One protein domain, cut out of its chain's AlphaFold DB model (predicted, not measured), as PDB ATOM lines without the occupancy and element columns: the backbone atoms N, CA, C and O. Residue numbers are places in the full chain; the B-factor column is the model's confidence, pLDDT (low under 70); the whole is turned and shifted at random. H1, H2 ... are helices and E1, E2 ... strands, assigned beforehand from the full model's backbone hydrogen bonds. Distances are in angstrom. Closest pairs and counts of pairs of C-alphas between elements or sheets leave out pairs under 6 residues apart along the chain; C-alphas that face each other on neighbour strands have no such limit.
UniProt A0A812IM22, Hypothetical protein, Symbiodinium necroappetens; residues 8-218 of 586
ATOM      1  N   GLU A   8      71.153  94.228 119.437       84.06
ATOM      2  CA  GLU A   8      70.186  93.452 118.639       84.06
ATOM      3  C   GLU A   8      70.388  93.561 117.108       84.06
ATOM      4  O   GLU A   8      70.065  92.631 116.370       84.06
ATOM      5  N   ARG A   9      70.944  94.681 116.611       82.62
ATOM      6  CA  ARG A   9      71.198  94.900 115.173       82.62
ATOM      7  C   ARG A   9      72.649  94.684 114.757       82.62
ATOM      8  O   ARG A   9      72.916  94.645 113.556       82.62
ATOM      9  N   ALA A  10      73.576  94.513 115.698       85.31
ATOM     10  CA  ALA A  10      74.991  94.299 115.391       85.31
ATOM     11  C   ALA A  10      75.200  93.038 114.537       85.31
ATOM     12  O   ALA A  10      75.966  93.059 113.577       85.31
ATOM     13  N   ARG A  11      74.419  91.982 114.796       87.06
ATOM     14  CA  ARG A  11      74.410  90.761 113.981       87.06
ATOM     15  C   ARG A  11      74.121  91.025 112.502       87.06
ATOM     16  O   ARG A  11      74.841  90.531 111.645       87.06
ATOM     17  N   SER A  12      73.111  91.841 112.199       86.69
ATOM     18  CA  SER A  12      72.734  92.126 110.806       86.69
ATOM     19  C   SER A  12      73.842  92.831 110.017       86.69
ATOM     20  O   SER A  12      73.956  92.642 108.812       86.69
ATOM     21  N   ILE A  13      74.691  93.608 110.699       86.19
ATOM     22  CA  ILE A  13      75.847  94.263 110.081       86.19
ATOM     23  C   ILE A  13      76.886  93.220 109.673       86.19
ATOM     24  O   ILE A  13      77.398  93.281 108.559       86.19
ATOM     25  N   ILE A  14      77.158  92.250 110.550       87.44
ATOM     26  CA  ILE A  14      78.053  91.127 110.252       87.44
ATOM     27  C   ILE A  14      77.504  90.354 109.050       87.44
ATOM     28  O   ILE A  14      78.225  90.150 108.083       87.44
ATOM     29  N   ASP A  15      76.211  90.022 109.050       88.94
ATOM     30  CA  ASP A  15      75.578  89.276 107.953       88.94
ATOM     31  C   ASP A  15      75.712  89.990 106.600       88.94
ATOM     32  O   ASP A  15      76.006  89.349 105.590       88.94
ATOM     33  N   ILE A  16      75.535  91.315 106.572       88.12
ATOM     34  CA  ILE A  16      75.699  92.125 105.356       88.12
ATOM     35  C   ILE A  16      77.144  92.069 104.851       88.12
ATOM     36  O   ILE A  16      77.360  91.875 103.657       88.12
ATOM     37  N   VAL A  17      78.128  92.217 105.744       86.12
ATOM     38  CA  VAL A  17      79.552  92.181 105.373       86.12
ATOM     39  C   VAL A  17      79.954  90.786 104.895       86.12
ATOM     40  O   VAL A  17      80.650  90.657 103.887       86.12
ATOM     41  N   GLU A  18      79.495  89.729 105.568       83.94
ATOM     42  CA  GLU A  18      79.787  88.341 105.195       83.94
ATOM     43  C   GLU A  18      79.103  87.913 103.888       83.94
ATOM     44  O   GLU A  18      79.648  87.086 103.156       83.94
ATOM     45  N   ALA A  19      77.951  88.498 103.553       87.50
ATOM     46  CA  ALA A  19      77.247  88.243 102.297       87.50
ATOM     47  C   ALA A  19      77.799  89.039 101.096       87.50
ATOM     48  O   ALA A  19      77.403  88.765  99.959       87.50
ATOM     49  N   ASP A  20      78.690  90.013 101.312       84.56
ATOM     50  CA  ASP A  20      79.246  90.831 100.233       84.56
ATOM     51  C   ASP A  20      80.216  90.023  99.356       84.56
ATOM     52  O   ASP A  20      81.353  89.710  99.727       84.56
ATOM     53  N   VAL A  21      79.754  89.704  98.147       83.06
ATOM     54  CA  VAL A  21      80.515  88.943  97.151       83.06
ATOM     55  C   VAL A  21      81.540  89.781  96.388       83.06
ATOM     56  O   VAL A  21      82.496  89.211  95.861       83.06
ATOM     57  N   ALA A  22      81.362  91.103  96.309       86.88
ATOM     58  CA  ALA A  22      82.283  91.990  95.600       86.88
ATOM     59  C   ALA A  22      83.597  92.144  96.377       86.88
ATOM     60  O   ALA A  22      84.666  92.190  95.772       86.88
ATOM     61  N   TRP A  23      83.518  92.116  97.708       82.50
ATOM     62  CA  TRP A  23      84.658  92.288  98.615       82.50
ATOM     63  C   TRP A  23      85.037  91.010  99.365       82.50
ATOM     64  O   TRP A  23      85.677  91.066 100.416       82.50
ATOM     65  N   LYS A  24      84.665  89.835  98.846       82.75
ATOM     66  CA  LYS A  24      84.856  88.541  99.530       82.75
ATOM     67  C   LYS A  24      86.304  88.260  99.974       82.75
ATOM     68  O   LYS A  24      86.505  87.610 100.994       82.75
ATOM     69  N   GLU A  25      87.295  88.765  99.233       82.62
ATOM     70  CA  GLU A  25      88.728  88.571  99.518       82.62
ATOM     71  C   GLU A  25      89.324  89.687 100.395       82.62
ATOM     72  O   GLU A  25      90.470  89.584 100.834       82.62
ATOM     73  N   ALA A  26      88.571  90.760 100.663       85.12
ATOM     74  CA  ALA A  26      89.039  91.853 101.504       85.12
ATOM     75  C   ALA A  26      89.236  91.378 102.949       85.12
ATOM     76  O   ALA A  26      88.413  90.639 103.506       85.12
ATOM     77  N   LYS A  27      90.323  91.841 103.576       84.62
ATOM     78  CA  LYS A  27      90.535  91.668 105.015       84.62
ATOM     79  C   LYS A  27      89.520  92.523 105.762       84.62
ATOM     80  O   LYS A  27      89.382  93.709 105.479       84.62
ATOM     81  N   VAL A  28      88.837  91.924 106.730       86.00
ATOM     82  CA  VAL A  28      87.821  92.606 107.538       86.00
ATOM     83  C   VAL A  28      88.210  92.588 109.010       86.00
ATOM     84  O   VAL A  28      88.915  91.687 109.471       86.00
ATOM     85  N   GLY A  29      87.749  93.600 109.735       86.50
ATOM     86  CA  GLY A  29      87.806  93.667 111.187       86.50
ATOM     87  C   GLY A  29      86.499  94.224 111.724       86.50
ATOM     88  O   GLY A  29      85.889  95.084 111.088       86.50
ATOM     89  N   TYR A  30      86.067  93.734 112.883       88.62
ATOM     90  CA  TYR A  30      84.847  94.211 113.534       88.62
ATOM     91  C   TYR A  30      85.192  94.986 114.799       88.62
ATOM     92  O   TYR A  30      85.960  94.513 115.631       88.62
ATOM     93  N   VAL A  31      84.598  96.166 114.958       88.50
ATOM     94  CA  VAL A  31      84.705  96.971 116.177       88.50
ATOM     95  C   VAL A  31      83.298  97.263 116.668       88.50
ATOM     96  O   VAL A  31      82.499  97.843 115.934       88.50
ATOM     97  N   ALA A  32      82.989  96.849 117.892       89.75
ATOM     98  CA  ALA A  32      81.699  97.093 118.520       89.75
ATOM     99  C   ALA A  32      81.881  97.932 119.785       89.75
ATOM    100  O   ALA A  32      82.561  97.513 120.714       89.75
ATOM    101  N   GLN A  33      81.248  99.103 119.824       89.44
ATOM    102  CA  GLN A  33      81.203  99.984 120.990       89.44
ATOM    103  C   GLN A  33      79.745 100.372 121.246       89.44
ATOM    104  O   GLN A  33      79.238 101.360 120.718       89.44
ATOM    105  N   VAL A  34      79.024  99.539 121.994       90.12
ATOM    106  CA  VAL A  34      77.566  99.647 122.120       90.12
ATOM    107  C   VAL A  34      77.195  99.624 123.594       90.12
ATOM    108  O   VAL A  34      77.079  98.561 124.182       90.12
ATOM    109  N   VAL A  35      77.020 100.804 124.197       89.25
ATOM    110  CA  VAL A  35      76.580 100.969 125.599       89.25
ATOM    111  C   VAL A  35      75.704 102.216 125.746       89.25
ATOM    112  O   VAL A  35      74.584 102.133 126.255       89.25
ATOM    113  N   ALA A  36      76.181 103.368 125.248       88.31
ATOM    114  CA  ALA A  36      75.598 104.689 125.499       88.31
ATOM    115  C   ALA A  36      74.076 104.764 125.318       88.31
ATOM    116  O   ALA A  36      73.386 105.327 126.162       88.31
ATOM    117  N   TRP A  37      73.525 104.188 124.248       90.56
ATOM    118  CA  TRP A  37      72.109 104.366 123.924       90.56
ATOM    119  C   TRP A  37      71.142 103.613 124.838       90.56
ATOM    120  O   TRP A  37      70.023 104.092 125.018       90.56
ATOM    121  N   TYR A  38      71.557 102.522 125.493       94.00
ATOM    122  CA  TYR A  38      70.742 101.901 126.549       94.00
ATOM    123  C   TYR A  38      70.569 102.875 127.720       94.00
ATOM    124  O   TYR A  38      69.452 103.104 128.183       94.00
ATOM    125  N   LEU A  39      71.657 103.541 128.117       90.94
ATOM    126  CA  LEU A  39      71.674 104.522 129.204       90.94
ATOM    127  C   LEU A  39      70.996 105.844 128.810       90.94
ATOM    128  O   LEU A  39      70.242 106.410 129.595       90.94
ATOM    129  N   VAL A  40      71.182 106.331 127.583       89.19
ATOM    130  CA  VAL A  40      70.496 107.538 127.080       89.19
ATOM    131  C   VAL A  40      68.980 107.318 127.016       89.19
ATOM    132  O   VAL A  40      68.193 108.199 127.375       89.19
ATOM    133  N   CYS A  41      68.543 106.132 126.597       93.44
ATOM    134  CA  CYS A  41      67.131 105.776 126.566       93.44
ATOM    135  C   CYS A  41      66.533 105.582 127.965       93.44
ATOM    136  O   CYS A  41      65.436 106.082 128.217       93.44
ATOM    137  N   GLN A  42      67.233 104.891 128.869       94.44
ATOM    138  CA  GLN A  42      66.690 104.531 130.180       94.44
ATOM    139  C   GLN A  42      66.988 105.559 131.280       94.44
ATOM    140  O   GLN A  42      66.071 105.879 132.027       94.44
ATOM    141  N   ASN A  43      68.187 106.125 131.392       88.56
ATOM    142  CA  ASN A  43      68.505 107.100 132.445       88.56
ATOM    143  C   ASN A  43      68.123 108.526 132.041       88.56
ATOM    144  O   ASN A  43      67.487 109.244 132.808       88.56
ATOM    145  N   ILE A  44      68.469 108.932 130.817       86.75
ATOM    146  CA  ILE A  44      68.210 110.301 130.330       86.75
ATOM    147  C   ILE A  44      66.777 110.439 129.785       86.75
ATOM    148  O   ILE A  44      66.258 111.546 129.649       86.75
ATOM    149  N   LYS A  45      66.105 109.318 129.485       90.56
ATOM    150  CA  LYS A  45      64.756 109.276 128.892       90.56
ATOM    151  C   LYS A  45      64.653 110.127 127.620       90.56
ATOM    152  O   LYS A  45      63.611 110.733 127.348       90.56
ATOM    153  N   PHE A  46      65.729 110.148 126.827       89.25
ATOM    154  CA  PHE A  46      65.861 111.024 125.667       89.25
ATOM    155  C   PHE A  46      64.672 110.884 124.706       89.25
ATOM    156  O   PHE A  46      64.202 109.784 124.400       89.25
ATOM    157  N   TYR A  47      64.148 112.016 124.239       87.44
ATOM    158  CA  TYR A  47      62.882 112.046 123.506       87.44
ATOM    159  C   TYR A  47      62.959 111.346 122.141       87.44
ATOM    160  O   TYR A  47      61.963 110.753 121.728       87.44
ATOM    161  N   LEU A  48      64.135 111.340 121.496       88.88
ATOM    162  CA  LEU A  48      64.398 110.625 120.237       88.88
ATOM    163  C   LEU A  48      64.905 109.193 120.438       88.88
ATOM    164  O   LEU A  48      65.409 108.594 119.493       88.88
ATOM    165  N   CYS A  49      64.804 108.634 121.645       91.38
ATOM    166  CA  CYS A  49      65.151 107.235 121.849       91.38
ATOM    167  C   CYS A  49      64.319 106.337 120.902       91.38
ATOM    168  O   CYS A  49      63.085 106.354 120.977       91.38
ATOM    169  N   PRO A  50      64.964 105.544 120.026       90.19
ATOM    170  CA  PRO A  50      64.255 104.720 119.048       90.19
ATOM    171  C   PRO A  50      63.596 103.482 119.680       90.19
ATOM    172  O   PRO A  50      62.607 102.987 119.143       90.19
ATOM    173  N   ARG A  51      64.100 103.014 120.831       93.00
ATOM    174  CA  ARG A  51      63.552 101.897 121.616       93.00
ATOM    175  C   ARG A  51      62.689 102.420 122.761       93.00
ATOM    176  O   ARG A  51      63.168 102.690 123.862       93.00
ATOM    177  N   LYS A  52      61.403 102.639 122.479       92.94
ATOM    178  CA  LYS A  52      60.459 103.270 123.421       92.94
ATOM    179  C   LYS A  52      60.300 102.475 124.716       92.94
ATOM    180  O   LYS A  52      60.092 103.085 125.760       92.94
ATOM    181  N   GLU A  53      60.419 101.157 124.646       94.75
ATOM    182  CA  GLU A  53      60.354 100.236 125.777       94.75
ATOM    183  C   GLU A  53      61.425 100.533 126.839       94.75
ATOM    184  O   GLU A  53      61.104 100.596 128.025       94.75
ATOM    185  N   LEU A  54      62.650 100.889 126.428       95.94
ATOM    186  CA  LEU A  54      63.740 101.236 127.352       95.94
ATOM    187  C   LEU A  54      63.437 102.504 128.167       95.94
ATOM    188  O   LEU A  54      63.975 102.719 129.253       95.94
ATOM    189  N   LYS A  55      62.542 103.372 127.672       95.50
ATOM    190  CA  LYS A  55      62.114 104.562 128.417       95.50
ATOM    191  C   LYS A  55      61.213 104.208 129.595       95.50
ATOM    192  O   LYS A  55      61.199 104.963 130.562       95.50
ATOM    193  N   SER A  56      60.465 103.113 129.530       94.62
ATOM    194  CA  SER A  56      59.616 102.647 130.634       94.62
ATOM    195  C   SER A  56      60.318 101.660 131.562       94.62
ATOM    196  O   SER A  56      59.892 101.528 132.703       94.62
ATOM    197  N   ASP A  57      61.385 101.018 131.095       96.88
ATOM    198  CA  ASP A  57      62.140 100.046 131.879       96.88
ATOM    199  C   ASP A  57      62.842 100.669 133.100       96.88
ATOM    200  O   ASP A  57      63.295 101.828 133.100       96.88
ATOM    201  N   THR A  58      62.992  99.840 134.129       95.75
ATOM    202  CA  THR A  58      63.957 100.018 135.217       95.75
ATOM    203  C   THR A  58      65.393  99.826 134.714       95.75
ATOM    204  O   THR A  58      65.636  99.313 133.616       95.75
ATOM    205  N   GLU A  59      66.377 100.255 135.513       94.25
ATOM    206  CA  GLU A  59      67.791 100.045 135.175       94.25
ATOM    207  C   GLU A  59      68.118  98.551 135.068       94.25
ATOM    208  O   GLU A  59      68.756  98.144 134.105       94.25
ATOM    209  N   ASP A  60      67.618  97.724 135.993       96.44
ATOM    210  CA  ASP A  60      67.856  96.277 135.992       96.44
ATOM    211  C   ASP A  60      67.227  95.577 134.782       96.44
ATOM    212  O   ASP A  60      67.864  94.724 134.163       96.44
ATOM    213  N   GLU A  61      66.009  95.960 134.386       97.69
ATOM    214  CA  GLU A  61      65.374  95.438 133.169       97.69
ATOM    215  C   GLU A  61      66.149  95.830 131.908       97.69
ATOM    216  O   GLU A  61      66.257  95.029 130.977       97.69
ATOM    217  N   THR A  62      66.697  97.046 131.866       97.00
ATOM    218  CA  THR A  62      67.527  97.513 130.745       97.00
ATOM    219  C   THR A  62      68.883  96.818 130.730       97.00
ATOM    220  O   THR A  62      69.344  96.405 129.669       97.00
ATOM    221  N   PHE A  63      69.501  96.637 131.896       97.12
ATOM    222  CA  PHE A  63      70.760  95.920 132.061       97.12
ATOM    223  C   PHE A  63      70.627  94.451 131.643       97.12
ATOM    224  O   PHE A  63      71.486  93.934 130.934       97.12
ATOM    225  N   ALA A  64      69.523  93.792 132.005       97.69
ATOM    226  CA  ALA A  64      69.243  92.420 131.590       97.69
ATOM    227  C   ALA A  64      69.102  92.293 130.063       97.69
ATOM    228  O   ALA A  64      69.676  91.378 129.472       97.69
ATOM    229  N   LYS A  65      68.390  93.229 129.415       96.94
ATOM    230  CA  LYS A  65      68.286  93.284 127.944       96.94
ATOM    231  C   LYS A  65      69.648  93.521 127.301       96.94
ATOM    232  O   LYS A  65      70.041  92.761 126.426       96.94
ATOM    233  N   PHE A  66      70.383  94.526 127.777       96.69
ATOM    234  CA  PHE A  66      71.736  94.838 127.324       96.69
ATOM    235  C   PHE A  66      72.648  93.609 127.368       96.69
ATOM    236  O   PHE A  66      73.239  93.250 126.353       96.69
ATOM    237  N   LYS A  67      72.713  92.940 128.523       96.81
ATOM    238  CA  LYS A  67      73.541  91.755 128.732       96.81
ATOM    239  C   LYS A  67      73.150  90.622 127.785       96.81
ATOM    240  O   LYS A  67      74.002  90.120 127.063       96.81
ATOM    241  N   SER A  68      71.868  90.258 127.753       97.06
ATOM    242  CA  SER A  68      71.386  89.147 126.926       97.06
ATOM    243  C   SER A  68      71.584  89.398 125.431       97.06
ATOM    244  O   SER A  68      71.937  88.476 124.698       97.06
ATOM    245  N   GLU A  69      71.338  90.623 124.965       95.88
ATOM    246  CA  GLU A  69      71.520  90.994 123.561       95.88
ATOM    247  C   GLU A  69      73.010  91.015 123.188       95.88
ATOM    248  O   GLU A  69      73.366  90.545 122.109       95.88
ATOM    249  N   MET A  70      73.875  91.514 124.076       95.69
ATOM    250  CA  MET A  70      75.325  91.503 123.884       95.69
ATOM    251  C   MET A  70      75.860  90.074 123.808       95.69
ATOM    252  O   MET A  70      76.471  89.726 122.803       95.69
ATOM    253  N   GLU A  71      75.596  89.233 124.810       95.69
ATOM    254  CA  GLU A  71      76.082  87.845 124.864       95.69
ATOM    255  C   GLU A  71      75.650  87.052 123.624       95.69
ATOM    256  O   GLU A  71      76.480  86.411 122.984       95.69
ATOM    257  N   SER A  72      74.398  87.213 123.173       95.44
ATOM    258  CA  SER A  72      73.932  86.585 121.930       95.44
ATOM    259  C   SER A  72      74.717  87.021 120.686       95.44
ATOM    260  O   SER A  72      74.806  86.251 119.725       95.44
ATOM    261  N   VAL A  73      75.224  88.256 120.643       94.62
ATOM    262  CA  VAL A  73      76.060  88.744 119.538       94.62
ATOM    263  C   VAL A  73      77.500  88.274 119.697       94.62
ATOM    264  O   VAL A  73      78.110  87.923 118.693       94.62
ATOM    265  N   LEU A  74      78.037  88.228 120.918       95.06
ATOM    266  CA  LEU A  74      79.387  87.722 121.178       95.06
ATOM    267  C   LEU A  74      79.513  86.253 120.761       95.06
ATOM    268  O   LEU A  74      80.421  85.930 119.995       95.06
ATOM    269  N   ASP A  75      78.538  85.418 121.133       94.94
ATOM    270  CA  ASP A  75      78.425  84.023 120.685       94.94
ATOM    271  C   ASP A  75      78.416  83.922 119.151       94.94
ATOM    272  O   ASP A  75      79.085  83.083 118.545       94.94
ATOM    273  N   TYR A  76      77.671  84.811 118.488       93.12
ATOM    274  CA  TYR A  76      77.617  84.853 117.027       93.12
ATOM    275  C   TYR A  76      78.958  85.265 116.402       93.12
ATOM    276  O   TYR A  76      79.372  84.735 115.366       93.12
ATOM    277  N   MET A  77      79.648  86.209 117.039       93.56
ATOM    278  CA  MET A  77      80.931  86.737 116.596       93.56
ATOM    279  C   MET A  77      82.062  85.714 116.717       93.56
ATOM    280  O   MET A  77      82.982  85.767 115.900       93.56
ATOM    281  N   GLU A  78      81.993  84.748 117.639       92.50
ATOM    282  CA  GLU A  78      83.056  83.750 117.850       92.50
ATOM    283  C   GLU A  78      83.531  83.098 116.549       92.50
ATOM    284  O   GLU A  78      84.733  82.977 116.307       92.50
ATOM    285  N   THR A  79      82.599  82.730 115.665       91.50
ATOM    286  CA  THR A  79      82.944  82.050 114.411       91.50
ATOM    287  C   THR A  79      83.718  82.967 113.465       91.50
ATOM    288  O   THR A  79      84.773  82.568 112.967       91.50
ATOM    289  N   THR A  80      83.251  84.199 113.224       91.12
ATOM    290  CA  THR A  80      83.936  85.126 112.300       91.12
ATOM    291  C   THR A  80      85.232  85.691 112.894       91.12
ATOM    292  O   THR A  80      86.203  85.923 112.167       91.12
ATOM    293  N   CYS A  81      85.290  85.841 114.218       91.69
ATOM    294  CA  CYS A  81      86.439  86.368 114.953       91.69
ATOM    295  C   CYS A  81      87.495  85.305 115.289       91.69
ATOM    296  O   CYS A  81      88.618  85.657 115.657       91.69
ATOM    297  N   SER A  82      87.171  84.015 115.156       90.81
ATOM    298  CA  SER A  82      88.133  82.921 115.321       90.81
ATOM    299  C   SER A  82      89.292  83.027 114.317       90.81
ATOM    300  O   SER A  82      89.105  83.583 113.234       90.81
ATOM    301  N   PRO A  83      90.473  82.442 114.590       86.12
ATOM    302  CA  PRO A  83      91.603  82.472 113.652       86.12
ATOM    303  C   PRO A  83      91.288  81.909 112.256       86.12
ATOM    304  O   PRO A  83      91.943  82.266 111.280       86.12
ATOM    305  N   SER A  84      90.296  81.020 112.149       88.69
ATOM    306  CA  SER A  84      89.806  80.477 110.881       88.69
ATOM    307  C   SER A  84      88.628  81.259 110.299       88.69
ATOM    308  O   SER A  84      88.270  81.001 109.153       88.69
ATOM    309  N   GLY A  85      88.040  82.202 111.030       89.06
ATOM    310  CA  GLY A  85      86.981  83.103 110.580       89.06
ATOM    311  C   GLY A  85      87.502  84.237 109.696       89.06
ATOM    312  O   GLY A  85      88.701  84.514 109.649       89.06
ATOM    313  N   ARG A  86      86.611  84.892 108.940       87.88
ATOM    314  CA  ARG A  86      87.011  85.935 107.979       87.88
ATOM    315  C   ARG A  86      87.669  87.123 108.678       87.88
ATOM    316  O   ARG A  86      88.730  87.557 108.233       87.88
ATOM    317  N   ALA A  87      87.085  87.600 109.777       87.75
ATOM    318  CA  ALA A  87      87.676  88.678 110.556       87.75
ATOM    319  C   ALA A  87      88.958  88.232 111.255       87.75
ATOM    320  O   ALA A  87      89.953  88.945 111.181       87.75
ATOM    321  N   GLY A  88      88.998  87.042 111.861       85.94
ATOM    322  CA  GLY A  88      90.212  86.574 112.538       85.94
ATOM    323  C   GLY A  88      91.402  86.308 111.608       85.94
ATOM    324  O   GLY A  88      92.538  86.528 112.024       85.94
ATOM    325  N   ARG A  89      91.173  85.935 110.337       85.25
ATOM    326  CA  ARG A  89      92.225  85.911 109.293       85.25
ATOM    327  C   ARG A  89      92.625  87.305 108.798       85.25
ATOM    328  O   ARG A  89      93.688  87.457 108.199       85.25
ATOM    329  N   GLY A  90      91.746  88.287 108.970       84.88
ATOM    330  CA  GLY A  90      91.979  89.687 108.648       84.88
ATOM    331  C   GLY A  90      92.556  90.435 109.845       84.88
ATOM    332  O   GLY A  90      93.711  90.252 110.218       84.88
ATOM    333  N   PHE A  91      91.739  91.312 110.416       82.25
ATOM    334  CA  PHE A  91      92.128  92.279 111.442       82.25
ATOM    335  C   PHE A  91      91.666  91.886 112.868       82.25
ATOM    336  O   PHE A  91      92.093  92.451 113.886       82.25
ATOM    337  N   GLY A  92      90.831  90.855 112.961       86.81
ATOM    338  CA  GLY A  92      90.194  90.382 114.182       86.81
ATOM    339  C   GLY A  92      88.996  91.235 114.591       86.81
ATOM    340  O   GLY A  92      88.464  92.034 113.821       86.81
ATOM    341  N   CYS A  93      88.571  91.047 115.829       89.12
ATOM    342  CA  CYS A  93      87.421  91.711 116.412       89.12
ATOM    343  C   CYS A  93      87.804  92.409 117.713       89.12
ATOM    344  O   CYS A  93      88.584  91.871 118.503       89.12
ATOM    345  N   VAL A  94      87.233  93.588 117.941       90.62
ATOM    346  CA  VAL A  94      87.375  94.356 119.176       90.62
ATOM    347  C   VAL A  94      85.996  94.730 119.703       90.62
ATOM    348  O   VAL A  94      85.176  95.291 118.978       90.62
ATOM    349  N   VAL A  95      85.749  94.447 120.975       92.06
ATOM    350  CA  VAL A  95      84.577  94.933 121.708       92.06
ATOM    351  C   VAL A  95      85.056  95.944 122.736       92.06
ATOM    352  O   VAL A  95      85.900  95.641 123.576       92.06
ATOM    353  N   ALA A  96      84.555  97.165 122.630       90.94
ATOM    354  CA  ALA A  96      85.000  98.305 123.404       90.94
ATOM    355  C   ALA A  96      83.929  98.763 124.402       90.94
ATOM    356  O   ALA A  96      82.734  98.770 124.091       90.94
ATOM    357  N   THR A  97      84.365  99.187 125.589       91.75
ATOM    358  CA  THR A  97      83.506  99.893 126.554       91.75
ATOM    359  C   THR A  97      83.137 101.291 126.038       91.75
ATOM    360  O   THR A  97      83.655 101.767 125.024       91.75
ATOM    361  N   ASN A  98      82.193 101.967 126.695       88.25
ATOM    362  CA  ASN A  98      81.799 103.319 126.305       88.25
ATOM    363  C   ASN A  98      82.949 104.329 126.449       88.25
ATOM    364  O   ASN A  98      83.821 104.159 127.295       88.25
ATOM    365  N   SER A  99      82.891 105.434 125.703       82.94
ATOM    366  CA  SER A  99      83.778 106.576 125.944       82.94
ATOM    367  C   SER A  99      83.633 107.111 127.373       82.94
ATOM    368  O   SER A  99      82.533 107.111 127.943       82.94
ATOM    369  N   PHE A 100      84.756 107.550 127.944       82.19
ATOM    370  CA  PHE A 100      84.798 108.144 129.277       82.19
ATOM    371  C   PHE A 100      83.931 109.400 129.364       82.19
ATOM    372  O   PHE A 100      83.826 110.182 128.418       82.19
ATOM    373  N   THR A 101      83.327 109.598 130.532       76.81
ATOM    374  CA  THR A 101      82.540 110.787 130.826       76.81
ATOM    375  C   THR A 101      82.737 111.227 132.270       76.81
ATOM    376  O   THR A 101      82.556 110.438 133.197       76.81
ATOM    377  N   GLU A 102      83.027 112.515 132.476       71.25
ATOM    378  CA  GLU A 102      83.143 113.160 133.796       71.25
ATOM    379  C   GLU A 102      81.774 113.375 134.481       71.25
ATOM    380  O   GLU A 102      81.465 114.425 135.047       71.25
ATOM    381  N   THR A 103      80.889 112.382 134.416       69.19
ATOM    382  CA  THR A 103      79.593 112.419 135.106       69.19
ATOM    383  C   THR A 103      79.740 112.067 136.582       69.19
ATOM    384  O   THR A 103      80.656 111.354 136.974       69.19
ATOM    385  N   ARG A 104      78.803 112.530 137.415       72.81
ATOM    386  CA  ARG A 104      78.746 112.219 138.852       72.81
ATOM    387  C   ARG A 104      77.412 111.570 139.216       72.81
ATOM    388  O   ARG A 104      76.423 111.711 138.496       72.81
ATOM    389  N   GLY A 105      77.371 110.905 140.368       78.81
ATOM    390  CA  GLY A 105      76.133 110.364 140.931       78.81
ATOM    391  C   GLY A 105      75.594 109.138 140.173       78.81
ATOM    392  O   GLY A 105      76.385 108.391 139.599       78.81
ATOM    393  N   PRO A 106      74.263 108.915 140.158       76.81
ATOM    394  CA  PRO A 106      73.657 107.674 139.657       76.81
ATOM    395  C   PRO A 106      74.016 107.321 138.209       76.81
ATOM    396  O   PRO A 106      74.160 106.151 137.872       76.81
ATOM    397  N   LEU A 107      74.214 108.330 137.353       81.88
ATOM    398  CA  LEU A 107      74.572 108.109 135.954       81.88
ATOM    399  C   LEU A 107      75.984 107.525 135.804       81.88
ATOM    400  O   LEU A 107      76.180 106.633 134.983       81.88
ATOM    401  N   LEU A 108      76.946 107.972 136.624       82.94
ATOM    402  CA  LEU A 108      78.292 107.392 136.651       82.94
ATOM    403  C   LEU A 108      78.233 105.929 137.092       82.94
ATOM    404  O   LEU A 108      78.819 105.076 136.438       82.94
ATOM    405  N   SER A 109      77.476 105.631 138.154       85.75
ATOM    406  CA  SER A 109      77.295 104.258 138.638       85.75
ATOM    407  C   SER A 109      76.723 103.339 137.556       85.75
ATOM    408  O   SER A 109      77.212 102.223 137.386       85.75
ATOM    409  N   ALA A 110      75.750 103.821 136.776       88.44
ATOM    410  CA  ALA A 110      75.194 103.069 135.657       88.44
ATOM    411  C   ALA A 110      76.219 102.863 134.522       88.44
ATOM    412  O   ALA A 110      76.349 101.749 134.021       88.44
ATOM    413  N   PHE A 111      77.000 103.886 134.146       88.06
ATOM    414  CA  PHE A 111      78.084 103.726 133.164       88.06
ATOM    415  C   PHE A 111      79.126 102.703 133.619       88.06
ATOM    416  O   PHE A 111      79.451 101.795 132.855       88.06
ATOM    417  N   THR A 112      79.606 102.801 134.861       88.00
ATOM    418  CA  THR A 112      80.562 101.847 135.440       88.00
ATOM    419  C   THR A 112      80.006 100.427 135.399       88.00
ATOM    420  O   THR A 112      80.677  99.526 134.903       88.00
ATOM    421  N   ARG A 113      78.754 100.231 135.830       91.38
ATOM    422  CA  ARG A 113      78.086  98.922 135.830       91.38
ATOM    423  C   ARG A 113      77.991  98.312 134.427       91.38
ATOM    424  O   ARG A 113      78.314  97.141 134.245       91.38
ATOM    425  N   PHE A 114      77.540  99.077 133.434       94.50
ATOM    426  CA  PHE A 114      77.379  98.569 132.068       94.50
ATOM    427  C   PHE A 114      78.729  98.315 131.386       94.50
ATOM    428  O   PHE A 114      78.882  97.298 130.716       94.50
ATOM    429  N   ASN A 115      79.722  99.189 131.584       93.25
ATOM    430  CA  ASN A 115      81.069  98.991 131.042       93.25
ATOM    431  C   ASN A 115      81.759  97.775 131.662       93.25
ATOM    432  O   ASN A 115      82.347  96.977 130.937       93.25
ATOM    433  N   GLN A 116      81.624  97.580 132.975       89.31
ATOM    434  CA  GLN A 116      82.117  96.377 133.636       89.31
ATOM    435  C   GLN A 116      81.469  95.116 133.045       89.31
ATOM    436  O   GLN A 116      82.170  94.152 132.747       89.31
ATOM    437  N   GLN A 117      80.158  95.143 132.776       95.56
ATOM    438  CA  GLN A 117      79.468  94.010 132.154       95.56
ATOM    439  C   GLN A 117      79.990  93.689 130.746       95.56
ATOM    440  O   GLN A 117      80.046  92.512 130.392       95.56
ATOM    441  N   VAL A 118      80.408  94.685 129.951       94.06
ATOM    442  CA  VAL A 118      81.068  94.436 128.652       94.06
ATOM    443  C   VAL A 118      82.320  93.585 128.843       94.06
ATOM    444  O   VAL A 118      82.489  92.578 128.160       94.06
ATOM    445  N   LEU A 119      83.190  93.976 129.778       92.00
ATOM    446  CA  LEU A 119      84.446  93.270 130.036       92.00
ATOM    447  C   LEU A 119      84.199  91.860 130.582       92.00
ATOM    448  O   LEU A 119      84.845  90.911 130.141       92.00
ATOM    449  N   GLU A 120      83.238  91.710 131.493       91.00
ATOM    450  CA  GLU A 120      82.859  90.418 132.072       91.00
ATOM    451  C   GLU A 120      82.290  89.454 131.026       91.00
ATOM    452  O   GLU A 120      82.708  88.298 130.981       91.00
ATOM    453  N   SER A 121      81.379  89.915 130.163       92.38
ATOM    454  CA  SER A 121      80.826  89.072 129.094       92.38
ATOM    455  C   SER A 121      81.855  88.778 128.007       92.38
ATOM    456  O   SER A 121      81.791  87.716 127.406       92.38
ATOM    457  N   MET A 122      82.830  89.660 127.769       92.31
ATOM    458  CA  MET A 122      83.918  89.411 126.815       92.31
ATOM    459  C   MET A 122      84.986  88.442 127.323       92.31
ATOM    460  O   MET A 122      85.604  87.750 126.513       92.31
ATOM    461  N   ALA A 123      85.225  88.384 128.635       89.31
ATOM    462  CA  ALA A 123      86.250  87.539 129.244       89.31
ATOM    463  C   ALA A 123      86.256  86.071 128.754       89.31
ATOM    464  O   ALA A 123      87.340  85.586 128.418       89.31
ATOM    465  N   PRO A 124      85.115  85.352 128.647       87.69
ATOM    466  CA  PRO A 124      85.101  83.980 128.128       87.69
ATOM    467  C   PRO A 124      85.411  83.859 126.627       87.69
ATOM    468  O   PRO A 124      85.873  82.804 126.199       87.69
ATOM    469  N   HIS A 125      85.203  84.914 125.835       86.88
ATOM    470  CA  HIS A 125      85.443  84.914 124.384       86.88
ATOM    471  C   HIS A 125      86.835  85.438 123.999       86.88
ATOM    472  O   HIS A 125      87.194  85.460 122.818       86.88
ATOM    473  N   ALA A 126      87.615  85.901 124.979       83.38
ATOM    474  CA  ALA A 126      88.878  86.578 124.743       83.38
ATOM    475  C   ALA A 126      89.901  85.653 124.065       83.38
ATOM    476  O   ALA A 126      90.338  84.638 124.609       83.38
ATOM    477  N   THR A 127      90.339  86.042 122.871       80.25
ATOM    478  CA  THR A 127      91.392  85.370 122.101       80.25
ATOM    479  C   THR A 127      92.320  86.413 121.469       80.25
ATOM    480  O   THR A 127      91.985  87.599 121.424       80.25
ATOM    481  N   PRO A 128      93.478  86.020 120.906       79.81
ATOM    482  CA  PRO A 128      94.334  86.962 120.186       79.81
ATOM    483  C   PRO A 128      93.622  87.702 119.042       79.81
ATOM    484  O   PRO A 128      94.003  88.828 118.726       79.81
ATOM    485  N   THR A 129      92.587  87.106 118.439       81.88
ATOM    486  CA  THR A 129      91.801  87.684 117.338       81.88
ATOM    487  C   THR A 129      90.423  88.195 117.765       81.88
ATOM    488  O   THR A 129      89.732  88.777 116.935       81.88
ATOM    489  N   PHE A 130      90.035  88.050 119.037       88.12
ATOM    490  CA  PHE A 130      88.780  88.564 119.591       88.12
ATOM    491  C   PHE A 130      89.039  89.212 120.954       88.12
ATOM    492  O   PHE A 130      89.246  88.529 121.954       88.12
ATOM    493  N   ARG A 131      89.111  90.543 120.978       87.69
ATOM    494  CA  ARG A 131      89.701  91.313 122.081       87.69
ATOM    495  C   ARG A 131      88.682  92.252 122.715       87.69
ATOM    496  O   ARG A 131      87.813  92.777 122.025       87.69
ATOM    497  N   ALA A 132      88.835  92.512 124.008       85.56
ATOM    498  CA  ALA A 132      88.160  93.613 124.683       85.56
ATOM    499  C   ALA A 132      89.084  94.839 124.758       85.56
ATOM    500  O   ALA A 132      90.298  94.679 124.902       85.56
ATOM    501  N   LEU A 133      88.522  96.046 124.677       87.56
ATOM    502  CA  LEU A 133      89.234  97.305 124.913       87.56
ATOM    503  C   LEU A 133      88.457  98.164 125.912       87.56
ATOM    504  O   LEU A 133      87.327  98.574 125.640       87.56
ATOM    505  N   ASP A 134      89.071  98.475 127.050       88.00
ATOM    506  CA  ASP A 134      88.452  99.354 128.039       88.00
ATOM    507  C   ASP A 134      88.691 100.836 127.708       88.00
ATOM    508  O   ASP A 134      89.554 101.508 128.267       88.00
ATOM    509  N   VAL A 135      87.922 101.342 126.747       87.19
ATOM    510  CA  VAL A 135      87.951 102.748 126.323       87.19
ATOM    511  C   VAL A 135      87.556 103.696 127.458       87.19
ATOM    512  O   VAL A 135      88.033 104.830 127.502       87.19
ATOM    513  N   PHE A 136      86.707 103.246 128.383       84.75
ATOM    514  CA  PHE A 136      86.284 104.034 129.533       84.75
ATOM    515  C   PHE A 136      87.458 104.327 130.472       84.75
ATOM    516  O   PHE A 136      87.672 105.485 130.820       84.75
ATOM    517  N   GLU A 137      88.255 103.315 130.820       82.94
ATOM    518  CA  GLU A 137      89.460 103.490 131.644       82.94
ATOM    519  C   GLU A 137      90.546 104.286 130.903       82.94
ATOM    520  O   GLU A 137      91.150 105.206 131.460       82.94
ATOM    521  N   VAL A 138      90.746 104.012 129.607       76.88
ATOM    522  CA  VAL A 138      91.679 104.785 128.768       76.88
ATOM    523  C   VAL A 138      91.305 106.268 128.771       76.88
ATOM    524  O   VAL A 138      92.163 107.119 129.002       76.88
ATOM    525  N   GLY A 139      90.030 106.600 128.575       77.19
ATOM    526  CA  GLY A 139      89.569 107.984 128.633       77.19
ATOM    527  C   GLY A 139      89.640 108.594 130.037       77.19
ATOM    528  O   GLY A 139      89.950 109.776 130.153       77.19
ATOM    529  N   ALA A 140      89.439 107.806 131.101       77.00
ATOM    530  CA  ALA A 140      89.581 108.268 132.486       77.00
ATOM    531  C   ALA A 140      91.019 108.690 132.821       77.00
ATOM    532  O   ALA A 140      91.221 109.602 133.622       77.00
ATOM    533  N   SER A 141      92.013 108.075 132.172       71.75
ATOM    534  CA  SER A 141      93.422 108.484 132.268       71.75
ATOM    535  C   SER A 141      93.738 109.787 131.516       71.75
ATOM    536  O   SER A 141      94.781 110.400 131.745       71.75
ATOM    537  N   MET A 142      92.825 110.245 130.651       76.31
ATOM    538  CA  MET A 142      92.934 111.474 129.857       76.31
ATOM    539  C   MET A 142      91.703 112.380 130.062       76.31
ATOM    540  O   MET A 142      91.033 112.743 129.095       76.31
ATOM    541  N   PRO A 143      91.381 112.790 131.303       67.31
ATOM    542  CA  PRO A 143      90.121 113.476 131.605       67.31
ATOM    543  C   PRO A 143      90.000 114.825 130.876       67.31
ATOM    544  O   PRO A 143      88.941 115.164 130.349       67.31
ATOM    545  N   ARG A 144      91.131 115.533 130.716       72.12
ATOM    546  CA  ARG A 144      91.233 116.791 129.950       72.12
ATOM    547  C   ARG A 144      90.961 116.639 128.453       72.12
ATOM    548  O   ARG A 144      90.739 117.647 127.790       72.12
ATOM    549  N   GLU A 145      90.941 115.407 127.947       82.94
ATOM    550  CA  GLU A 145      90.558 115.075 126.576       82.94
ATOM    551  C   GLU A 145      89.076 114.748 126.440       82.94
ATOM    552  O   GLU A 145      88.657 114.235 125.403       82.94
ATOM    553  N   THR A 146      88.258 115.041 127.450       78.62
ATOM    554  CA  THR A 146      86.818 114.820 127.380       78.62
ATOM    555  C   THR A 146      86.025 116.095 127.600       78.62
ATOM    556  O   THR A 146      86.357 116.929 128.435       78.62
ATOM    557  N   ILE A 147      84.948 116.254 126.830       77.12
ATOM    558  CA  ILE A 147      84.021 117.372 126.946       77.12
ATOM    559  C   ILE A 147      82.584 116.885 126.845       77.12
ATOM    560  O   ILE A 147      82.198 116.207 125.893       77.12
ATOM    561  N   ALA A 148      81.782 117.187 127.870       76.56
ATOM    562  CA  ALA A 148      80.397 116.726 127.979       76.56
ATOM    563  C   ALA A 148      80.236 115.210 127.708       76.56
ATOM    564  O   ALA A 148      79.300 114.783 127.031       76.56
ATOM    565  N   GLY A 149      81.188 114.400 128.187       74.75
ATOM    566  CA  GLY A 149      81.194 112.944 128.010       74.75
ATOM    567  C   GLY A 149      81.636 112.426 126.640       74.75
ATOM    568  O   GLY A 149      81.412 111.258 126.335       74.75
ATOM    569  N   HIS A 150      82.240 113.278 125.808       80.75
ATOM    570  CA  HIS A 150      82.761 112.920 124.489       80.75
ATOM    571  C   HIS A 150      84.269 113.159 124.435       80.75
ATOM    572  O   HIS A 150      84.746 114.171 124.942       80.75
ATOM    573  N   GLY A 151      85.014 112.252 123.804       79.50
ATOM    574  CA  GLY A 151      86.457 112.407 123.623       79.50
ATOM    575  C   GLY A 151      86.836 113.478 122.597       79.50
ATOM    576  O   GLY A 151      86.092 113.735 121.648       79.50
ATOM    577  N   SER A 152      88.025 114.052 122.748       81.50
ATOM    578  CA  SER A 152      88.709 114.828 121.716       81.50
ATOM    579  C   SER A 152      89.150 113.930 120.561       81.50
ATOM    580  O   SER A 152      89.147 112.697 120.662       81.50
ATOM    581  N   GLN A 153      89.582 114.524 119.457       80.75
ATOM    582  CA  GLN A 153      90.163 113.783 118.343       80.75
ATOM    583  C   GLN A 153      91.439 113.062 118.767       80.75
ATOM    584  O   GLN A 153      91.694 111.976 118.260       80.75
ATOM    585  N   VAL A 154      92.209 113.613 119.711       77.00
ATOM    586  CA  VAL A 154      93.382 112.936 120.277       77.00
ATOM    587  C   VAL A 154      92.954 111.658 120.990       77.00
ATOM    588  O   VAL A 154      93.468 110.592 120.653       77.00
ATOM    589  N   LEU A 155      91.972 111.715 121.897       79.62
ATOM    590  CA  LEU A 155      91.480 110.516 122.586       79.62
ATOM    591  C   LEU A 155      90.917 109.482 121.599       79.62
ATOM    592  O   LEU A 155      91.228 108.296 121.706       79.62
ATOM    593  N   HIS A 156      90.145 109.914 120.597       79.31
ATOM    594  CA  HIS A 156      89.650 109.014 119.552       79.31
ATOM    595  C   HIS A 156      90.797 108.372 118.767       79.31
ATOM    596  O   HIS A 156      90.781 107.164 118.545       79.31
ATOM    597  N   LEU A 157      91.807 109.146 118.367       76.00
ATOM    598  CA  LEU A 157      92.969 108.634 117.642       76.00
ATOM    599  C   LEU A 157      93.786 107.668 118.499       76.00
ATOM    600  O   LEU A 157      94.240 106.658 117.973       76.00
ATOM    601  N   TRP A 158      93.918 107.904 119.804       74.25
ATOM    602  CA  TRP A 158      94.529 106.951 120.734       74.25
ATOM    603  C   TRP A 158      93.768 105.628 120.779       74.25
ATOM    604  O   TRP A 158      94.373 104.572 120.596       74.25
ATOM    605  N   VAL A 159      92.444 105.671 120.940       79.44
ATOM    606  CA  VAL A 159      91.586 104.475 120.937       79.44
ATOM    607  C   VAL A 159      91.708 103.722 119.613       79.44
ATOM    608  O   VAL A 159      91.950 102.515 119.608       79.44
ATOM    609  N   TRP A 160      91.623 104.422 118.481       77.88
ATOM    610  CA  TRP A 160      91.787 103.811 117.163       77.88
ATOM    611  C   TRP A 160      93.197 103.272 116.942       77.88
ATOM    612  O   TRP A 160      93.343 102.200 116.371       77.88
ATOM    613  N   THR A 161      94.233 103.932 117.456       70.12
ATOM    614  CA  THR A 161      95.611 103.421 117.411       70.12
ATOM    615  C   THR A 161      95.760 102.157 118.251       70.12
ATOM    616  O   THR A 161      96.467 101.247 117.842       70.12
ATOM    617  N   MET A 162      95.062 102.023 119.381       73.50
ATOM    618  CA  MET A 162      95.041 100.768 120.147       73.50
ATOM    619  C   MET A 162      94.304  99.649 119.397       73.50
ATOM    620  O   MET A 162      94.754  98.503 119.397       73.50
ATOM    621  N   ILE A 163      93.202  99.974 118.718       75.56
ATOM    622  CA  ILE A 163      92.439  99.024 117.893       75.56
ATOM    623  C   ILE A 163      93.266  98.574 116.677       75.56
ATOM    624  O   ILE A 163      93.318  97.380 116.374       75.56
ATOM    625  N   PHE A 164      93.926  99.522 116.008       69.44
ATOM    626  CA  PHE A 164      94.653  99.340 114.749       69.44
ATOM    627  C   PHE A 164      96.146  99.066 114.920       69.44
ATOM    628  O   PHE A 164      96.809  98.724 113.946       69.44
ATOM    629  N   GLY A 165      96.701  99.179 116.126       57.06
ATOM    630  CA  GLY A 165      98.138  99.056 116.389       57.06
ATOM    631  C   GLY A 165      98.726  97.699 115.985       57.06
ATOM    632  O   GLY A 165      99.934  97.562 115.825       57.06
ATOM    633  N   GLY A 166      97.879  96.696 115.744       51.19
ATOM    634  CA  GLY A 166      98.271  95.401 115.183       51.19
ATOM    635  C   GLY A 166      98.010  95.216 113.683       51.19
ATOM    636  O   GLY A 166      98.207  94.113 113.185       51.19
ATOM    637  N   TRP A 167      97.505  96.220 112.963       61.56
ATOM    638  CA  TRP A 167      96.977  96.073 111.595       61.56
ATOM    639  C   TRP A 167      97.946  96.541 110.503       61.56
ATOM    640  O   TRP A 167      97.627  96.429 109.322       61.56
ATOM    641  N   CYS A 168      99.140  97.012 110.880       52.03
ATOM    642  CA  CYS A 168     100.148  97.508 109.946       52.03
ATOM    643  C   CYS A 168     101.138  96.413 109.514       52.03
ATOM    644  O   CYS A 168     101.886  95.915 110.369       52.03
ATOM    645  N   PRO A 169     101.231  96.075 108.213       51.59
ATOM    646  CA  PRO A 169     102.388  95.365 107.678       51.59
ATOM    647  C   PRO A 169     103.685  96.089 108.053       51.59
ATOM    648  O   PRO A 169     103.727  97.320 108.105       51.59
ATOM    649  N   ALA A 170     104.746  95.327 108.324       51.09
ATOM    650  CA  ALA A 170     106.017  95.875 108.798       51.09
ATOM    651  C   ALA A 170     106.616  96.924 107.842       51.09
ATOM    652  O   ALA A 170     107.335  97.808 108.295       51.09
ATOM    653  N   GLU A 171     106.303  96.854 106.545       51.19
ATOM    654  CA  GLU A 171     106.736  97.830 105.538       51.19
ATOM    655  C   GLU A 171     106.083  99.220 105.643       51.19
ATOM    656  O   GLU A 171     106.669 100.187 105.164       51.19
ATOM    657  N   TYR A 172     104.912  99.345 106.276       53.94
ATOM    658  CA  TYR A 172     104.183 100.618 106.394       53.94
ATOM    659  C   TYR A 172     104.312 101.256 107.774       53.94
ATOM    660  O   TYR A 172     103.767 102.329 108.026       53.94
ATOM    661  N   GLN A 173     105.051 100.608 108.668       54.12
ATOM    662  CA  GLN A 173     105.321 101.089 110.009       54.12
ATOM    663  C   GLN A 173     106.266 102.297 109.977       54.12
ATOM    664  O   GLN A 173     107.418 102.191 109.566       54.12
ATOM    665  N   ALA A 174     105.786 103.439 110.462       51.34
ATOM    666  CA  ALA A 174     106.550 104.655 110.688       51.34
ATOM    667  C   ALA A 174     107.765 104.361 111.564       51.34
ATOM    668  O   ALA A 174     107.694 103.596 112.521       51.34
ATOM    669  N   ASP A 175     108.884 105.030 111.305       48.97
ATOM    670  CA  ASP A 175     110.093 104.854 112.115       48.97
ATOM    671  C   ASP A 175     109.986 105.419 113.540       48.97
ATOM    672  O   ASP A 175     110.911 105.271 114.337       48.97
ATOM    673  N   SER A 176     108.838 106.004 113.889       47.19
ATOM    674  CA  SER A 176     108.527 106.507 115.219       47.19
ATOM    675  C   SER A 176     107.326 105.809 115.852       47.19
ATOM    676  O   SER A 176     106.397 105.368 115.176       47.19
ATOM    677  N   TRP A 177     107.358 105.744 117.180       46.72
ATOM    678  CA  TRP A 177     106.270 105.314 118.058       46.72
ATOM    679  C   TRP A 177     105.540 106.507 118.704       46.72
ATOM    680  O   TRP A 177     104.545 106.311 119.393       46.72
ATOM    681  N   MET A 178     106.011 107.741 118.474       41.69
ATOM    682  CA  MET A 178     105.398 108.973 118.974       41.69
ATOM    683  C   MET A 178     104.787 109.788 117.835       41.69
ATOM    684  O   MET A 178     105.397 109.967 116.779       41.69
ATOM    685  N   VAL A 179     103.605 110.353 118.082       50.81
ATOM    686  CA  VAL A 179     102.965 111.347 117.211       50.81
ATOM    687  C   VAL A 179     102.710 112.647 117.939       50.81
ATOM    688  O   VAL A 179     102.379 112.663 119.119       50.81
ATOM    689  N   SER A 180     102.819 113.739 117.195       52.66
ATOM    690  CA  SER A 180     102.275 115.030 117.579       52.66
ATOM    691  C   SER A 180     100.951 115.226 116.848       52.66
ATOM    692  O   SER A 180     100.868 115.019 115.633       52.66
ATOM    693  N   PHE A 181      99.921 115.628 117.587       56.94
ATOM    694  CA  PHE A 181      98.644 116.044 117.024       56.94
ATOM    695  C   PHE A 181      98.636 117.563 116.886       56.94
ATOM    696  O   PHE A 181      98.767 118.295 117.866       56.94
ATOM    697  N   GLN A 182      98.508 118.030 115.649       52.12
ATOM    698  CA  GLN A 182      98.534 119.443 115.297       52.12
ATOM    699  C   GLN A 182      97.145 119.891 114.853       52.12
ATOM    700  O   GLN A 182      96.552 119.306 113.947       52.12
ATOM    701  N   GLY A 183      96.640 120.952 115.473       57.75
ATOM    702  CA  GLY A 183      95.346 121.535 115.138       57.75
ATOM    703  C   GLY A 183      94.738 122.277 116.318       57.75
ATOM    704  O   GLY A 183      94.925 121.901 117.475       57.75
ATOM    705  N   VAL A 184      94.006 123.348 116.012       61.53
ATOM    706  CA  VAL A 184      93.419 124.249 117.016       61.53
ATOM    707  C   VAL A 184      92.397 123.550 117.912       61.53
ATOM    708  O   VAL A 184      92.342 123.850 119.096       61.53
ATOM    709  N   LEU A 185      91.662 122.568 117.384       71.81
ATOM    710  CA  LEU A 185      90.638 121.810 118.108       71.81
ATOM    711  C   LEU A 185      91.075 120.374 118.415       71.81
ATOM    712  O   LEU A 185      90.235 119.496 118.527       71.81
ATOM    713  N   CYS A 186      92.380 120.106 118.528       70.81
ATOM    714  CA  CYS A 186      92.838 118.741 118.806       70.81
ATOM    715  C   CYS A 186      92.620 118.261 120.229       70.81
ATOM    716  O   CYS A 186      92.493 117.062 120.460       70.81
ATOM    717  N   TRP A 187      92.545 119.205 121.154       72.94
ATOM    718  CA  TRP A 187      92.506 118.960 122.583       72.94
ATOM    719  C   TRP A 187      91.171 119.452 123.106       72.94
ATOM    720  O   TRP A 187      90.811 120.591 122.809       72.94
ATOM    721  N   ALA A 188      90.445 118.650 123.890       75.69
ATOM    722  CA  ALA A 188      89.103 119.040 124.352       75.69
ATOM    723  C   ALA A 188      89.092 120.382 125.110       75.69
ATOM    724  O   ALA A 188      88.122 121.131 125.008       75.69
ATOM    725  N   GLY A 189      90.202 120.742 125.766       75.44
ATOM    726  CA  GLY A 189      90.401 122.055 126.392       75.44
ATOM    727  C   GLY A 189      90.319 123.265 125.448       75.44
ATOM    728  O   GLY A 189      90.150 124.382 125.925       75.44
ATOM    729  N   ASN A 190      90.382 123.062 124.130       70.69
ATOM    730  CA  ASN A 190      90.311 124.122 123.121       70.69
ATOM    731  C   ASN A 190      88.921 124.255 122.473       70.69
ATOM    732  O   ASN A 190      88.792 124.941 121.460       70.69
ATOM    733  N   ALA A 191      87.883 123.595 122.994       71.81
ATOM    734  CA  ALA A 191      86.528 123.610 122.434       71.81
ATOM    735  C   ALA A 191      85.785 124.950 122.649       71.81
ATOM    736  O   ALA A 191      84.676 124.985 123.178       71.81
ATOM    737  N   GLU A 192      86.392 126.069 122.258       72.75
ATOM    738  CA  GLU A 192      85.810 127.397 122.420       72.75
ATOM    739  C   GLU A 192      84.874 127.743 121.246       72.75
ATOM    740  O   GLU A 192      85.291 127.632 120.090       72.75
ATOM    741  N   PRO A 193      83.643 128.246 121.496       69.25
ATOM    742  CA  PRO A 193      82.671 128.593 120.450       69.25
ATOM    743  C   PRO A 193      83.197 129.515 119.338       69.25
ATOM    744  O   PRO A 193      82.684 129.488 118.220       69.25
ATOM    745  N   SER A 194      84.200 130.344 119.639       70.12
ATOM    746  CA  SER A 194      84.851 131.264 118.698       70.12
ATOM    747  C   SER A 194      85.739 130.557 117.664       70.12
ATOM    748  O   SER A 194      85.953 131.099 116.579       70.12
ATOM    749  N   LEU A 195      86.224 129.353 117.978       68.75
ATOM    750  CA  LEU A 195      87.104 128.540 117.137       68.75
ATOM    751  C   LEU A 195      86.328 127.548 116.255       68.75
ATOM    752  O   LEU A 195      86.901 126.961 115.336       68.75
ATOM    753  N   CYS A 196      85.030 127.366 116.506       70.31
ATOM    754  CA  CYS A 196      84.198 126.421 115.770       70.31
ATOM    755  C   CYS A 196      83.612 127.060 114.495       70.31
ATOM    756  O   CYS A 196      83.168 128.216 114.513       70.31
ATOM    757  N   PRO A 197      83.475 126.300 113.394       69.56
ATOM    758  CA  PRO A 197      82.590 126.671 112.294       69.56
ATOM    759  C   PRO A 197      81.170 126.928 112.827       69.56
ATOM    760  O   PRO A 197      80.755 126.310 113.805       69.56
ATOM    761  N   ARG A 198      80.383 127.808 112.190       62.72
ATOM    762  CA  ARG A 198      78.976 128.024 112.587       62.72
ATOM    763  C   ARG A 198      78.140 126.775 112.294       62.72
ATOM    764  O   ARG A 198      77.540 126.661 111.227       62.72
ATOM    765  N   ILE A 199      78.095 125.846 113.241       58.84
ATOM    766  CA  ILE A 199      77.251 124.651 113.196       58.84
ATOM    767  C   ILE A 199      75.914 124.967 113.873       58.84
ATOM    768  O   ILE A 199      75.864 125.637 114.900       58.84
ATOM    769  N   SER A 200      74.811 124.474 113.306       53.72
ATOM    770  CA  SER A 200      73.445 124.768 113.772       53.72
ATOM    771  C   SER A 200      73.087 124.156 115.141       53.72
ATOM    772  O   SER A 200      72.008 124.436 115.660       53.72
ATOM    773  N   TYR A 201      73.956 123.320 115.720       54.75
ATOM    774  CA  TYR A 201      73.733 122.628 116.992       54.75
ATOM    775  C   TYR A 201      74.936 122.845 117.924       54.75
ATOM    776  O   TYR A 201      76.004 122.276 117.705       54.75
ATOM    777  N   GLY A 202      74.754 123.699 118.936       58.06
ATOM    778  CA  GLY A 202      75.805 124.279 119.782       58.06
ATOM    779  C   GLY A 202      76.131 123.501 121.055       58.06
ATOM    780  O   GLY A 202      75.849 123.989 122.142       58.06
ATOM    781  N   ASN A 203      76.738 122.322 120.915       74.38
ATOM    782  CA  ASN A 203      77.406 121.649 122.032       74.38
ATOM    783  C   ASN A 203      78.919 121.634 121.789       74.38
ATOM    784  O   ASN A 203      79.357 121.404 120.660       74.38
ATOM    785  N   ASP A 204      79.715 121.793 122.841       77.00
ATOM    786  CA  ASP A 204      81.173 121.928 122.730       77.00
ATOM    787  C   ASP A 204      81.861 120.678 122.143       77.00
ATOM    788  O   ASP A 204      82.892 120.764 121.484       77.00
ATOM    789  N   TRP A 205      81.249 119.496 122.265       78.69
ATOM    790  CA  TRP A 205      81.760 118.276 121.630       78.69
ATOM    791  C   TRP A 205      81.576 118.247 120.101       78.69
ATOM    792  O   TRP A 205      82.375 117.625 119.395       78.69
ATOM    793  N   HIS A 206      80.554 118.928 119.563       80.06
ATOM    794  CA  HIS A 206      80.462 119.155 118.117       80.06
ATOM    795  C   HIS A 206      81.568 120.097 117.666       80.06
ATOM    796  O   HIS A 206      82.124 119.905 116.589       80.06
ATOM    797  N   CYS A 207      81.870 121.109 118.487       78.56
ATOM    798  CA  CYS A 207      82.953 122.033 118.207       78.56
ATOM    799  C   CYS A 207      84.265 121.278 118.104       78.56
ATOM    800  O   CYS A 207      84.893 121.344 117.051       78.56
ATOM    801  N   ILE A 208      84.636 120.514 119.137       78.06
ATOM    802  CA  ILE A 208      85.950 119.884 119.153       78.06
ATOM    803  C   ILE A 208      86.145 119.001 117.921       78.06
ATOM    804  O   ILE A 208      87.116 119.192 117.213       78.06
ATOM    805  N   ASN A 209      85.140 118.219 117.516       79.56
ATOM    806  CA  ASN A 209      85.210 117.340 116.342       79.56
ATOM    807  C   ASN A 209      84.963 118.023 114.978       79.56
ATOM    808  O   ASN A 209      84.912 117.343 113.953       79.56
ATOM    809  N   SER A 210      84.787 119.345 114.929       78.12
ATOM    810  CA  SER A 210      84.433 120.056 113.689       78.12
ATOM    811  C   SER A 210      85.616 120.332 112.759       78.12
ATOM    812  O   SER A 210      85.412 120.557 111.564       78.12
ATOM    813  N   ILE A 211      86.843 120.312 113.289       73.81
ATOM    814  CA  ILE A 211      88.078 120.536 112.532       73.81
ATOM    815  C   ILE A 211      89.019 119.344 112.776       73.81
ATOM    816  O   ILE A 211      89.356 119.066 113.928       73.81
ATOM    817  N   PRO A 212      89.457 118.623 111.726       70.94
ATOM    818  CA  PRO A 212      90.361 117.488 111.882       70.94
ATOM    819  C   PRO A 212      91.717 117.868 112.483       70.94
ATOM    820  O   PRO A 212      92.264 118.936 112.205       70.94
ATOM    821  N   CYS A 213      92.293 116.936 113.241       60.16
ATOM    822  CA  CYS A 213      93.695 116.982 113.640       60.16
ATOM    823  C   CYS A 213      94.604 116.436 112.559       60.16
ATOM    824  O   CYS A 213      94.279 115.448 111.904       60.16
ATOM    825  N   VAL A 214      95.796 117.015 112.454       60.19
ATOM    826  CA  VAL A 214      96.887 116.445 111.672       60.19
ATOM    827  C   VAL A 214      97.782 115.648 112.609       60.19
ATOM    828  O   VAL A 214      98.413 116.205 113.506       60.19
ATOM    829  N   MET A 215      97.846 114.339 112.395       57.72
ATOM    830  CA  MET A 215      98.772 113.455 113.094       57.72
ATOM    831  C   MET A 215     100.115 113.450 112.359       57.72
ATOM    832  O   MET A 215     100.156 113.192 111.156       57.72
ATOM    833  N   LYS A 216     101.216 113.730 113.060       50.03
ATOM    834  CA  LYS A 216     102.568 113.687 112.481       50.03
ATOM    835  C   LYS A 216     103.498 112.819 113.322       50.03
ATOM    836  O   LYS A 216     103.516 113.004 114.538       50.03
ATOM    837  N   PRO A 217     104.298 111.923 112.717       47.38
ATOM    838  CA  PRO A 217     105.317 111.185 113.452       47.38
ATOM    839  C   PRO A 217     106.364 112.159 114.005       47.38
ATOM    840  O   PRO A 217     106.895 113.000 113.277       47.38
ATOM    841  N   VAL A 218     106.661 112.046 115.295       49.19
ATOM    842  CA  VAL A 218     107.783 112.742 115.937       49.19
ATOM    843  C   VAL A 218     109.028 111.929 115.612       49.19
ATOM    844  O   VAL A 218     109.054 110.755 115.948       49.19
TER     845      VAL A 218
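AT A GLANCE: This is residues 8 to 218 of the 586 residues of the protein "Hypothetical protein" of Symbiodinium necroappetens (UniProt A0A812IM22). A small sheet of three parallel strands, E1 E2 E3, lies between helices, with the long H4 and H6 over one face and H8 over the other. Beyond the first residues of H8 is a looser second part: the strand pair E4 E5, the short H9 and long loops. The 211 printed residues hold nine named helices and five named strands, in the order H1 E1 H2 H3 H4 H5 E2 H6 E3 H7 H8 E4 H9 E5; the class is mostly helix, and E4 E5 is antiparallel. The whole is compact, radius of gyration of the C-alphas 18.7 A, with spans of 53 by 51 by 32 A.

IN THESE COORDINATES: H1, residues 8 to 19, begins with C-alpha 8 at (70.186, 93.452, 118.639) and is 18.5 A long. E1 is residues 29 to 32, H2 36 to 42, H3 52 to 56. H4, residues 59 to 81, measures 30.7 A and has a kink of 28 degrees near residue 75. H5 is residues 86 to 89 and E2 92 to 96. H6, residues 106 to 125, measures 29.8 A. E3 is residues 130 to 133, H7 135 to 140. H8, residues 153 to 164, measures 15.5 A. E4 is residues 179 to 182, H9 204 to 208. E5, residues 214 to 217, ends with C-alpha 217 at (105.317, 111.185, 113.452).

HOW THE PARTS SIT: H4, the hub, touches H1 at Glu 69 and Glu 8, C-alphas 5.7 A apart, H2 at Glu 59 and Gln 42, 6.8 A, and H6 at Glu 71 and Ser 121, 6.5 A, and it touches H5 only at the corner, at Cys 81 and Gly 88, 4.5 A. H3 touches H2, closest C-alphas Lys 55 and Gln 42, 4.9 A. N 32 and O 94 of E1 and E2 are 2.9 A apart; N 131 and O 93 of E3 and E2, 2.9 A. E2, H6, E3 is a strand-helix-strand unit, two parallel strands joined through a helix, with a right-handed crossover. H8 is on the opposite face from H4 and H6, at a height over the sheet of 11.7 A. H7 and H8 form a helical hairpin and only just touch, with 3 pairs of C-alphas within 8 A. N 180 and O 216 of E4 and E5 are 2.8 A apart. H9 touches no helix. Every O i to N i+4 pair is within hydrogen-bond range in H2, H7, H8 and H9; H1 has 6 of 8, H4 17 of 19, H6 14 of 16, H3 0 of 1 but 2 of 2 O i to N i+3; H5 is too short for such a pair.

THE WHOLE: The C-alphas of Ser 56 and Asp 175 are the two farthest apart, 53.8 A. The printed part has no cut. The links H7 to H8, H8 to E4 and E4 to H9 are long. Mean pLDDT of the printed part is 80.4; 37 residues are under 70, among them 164 to 184.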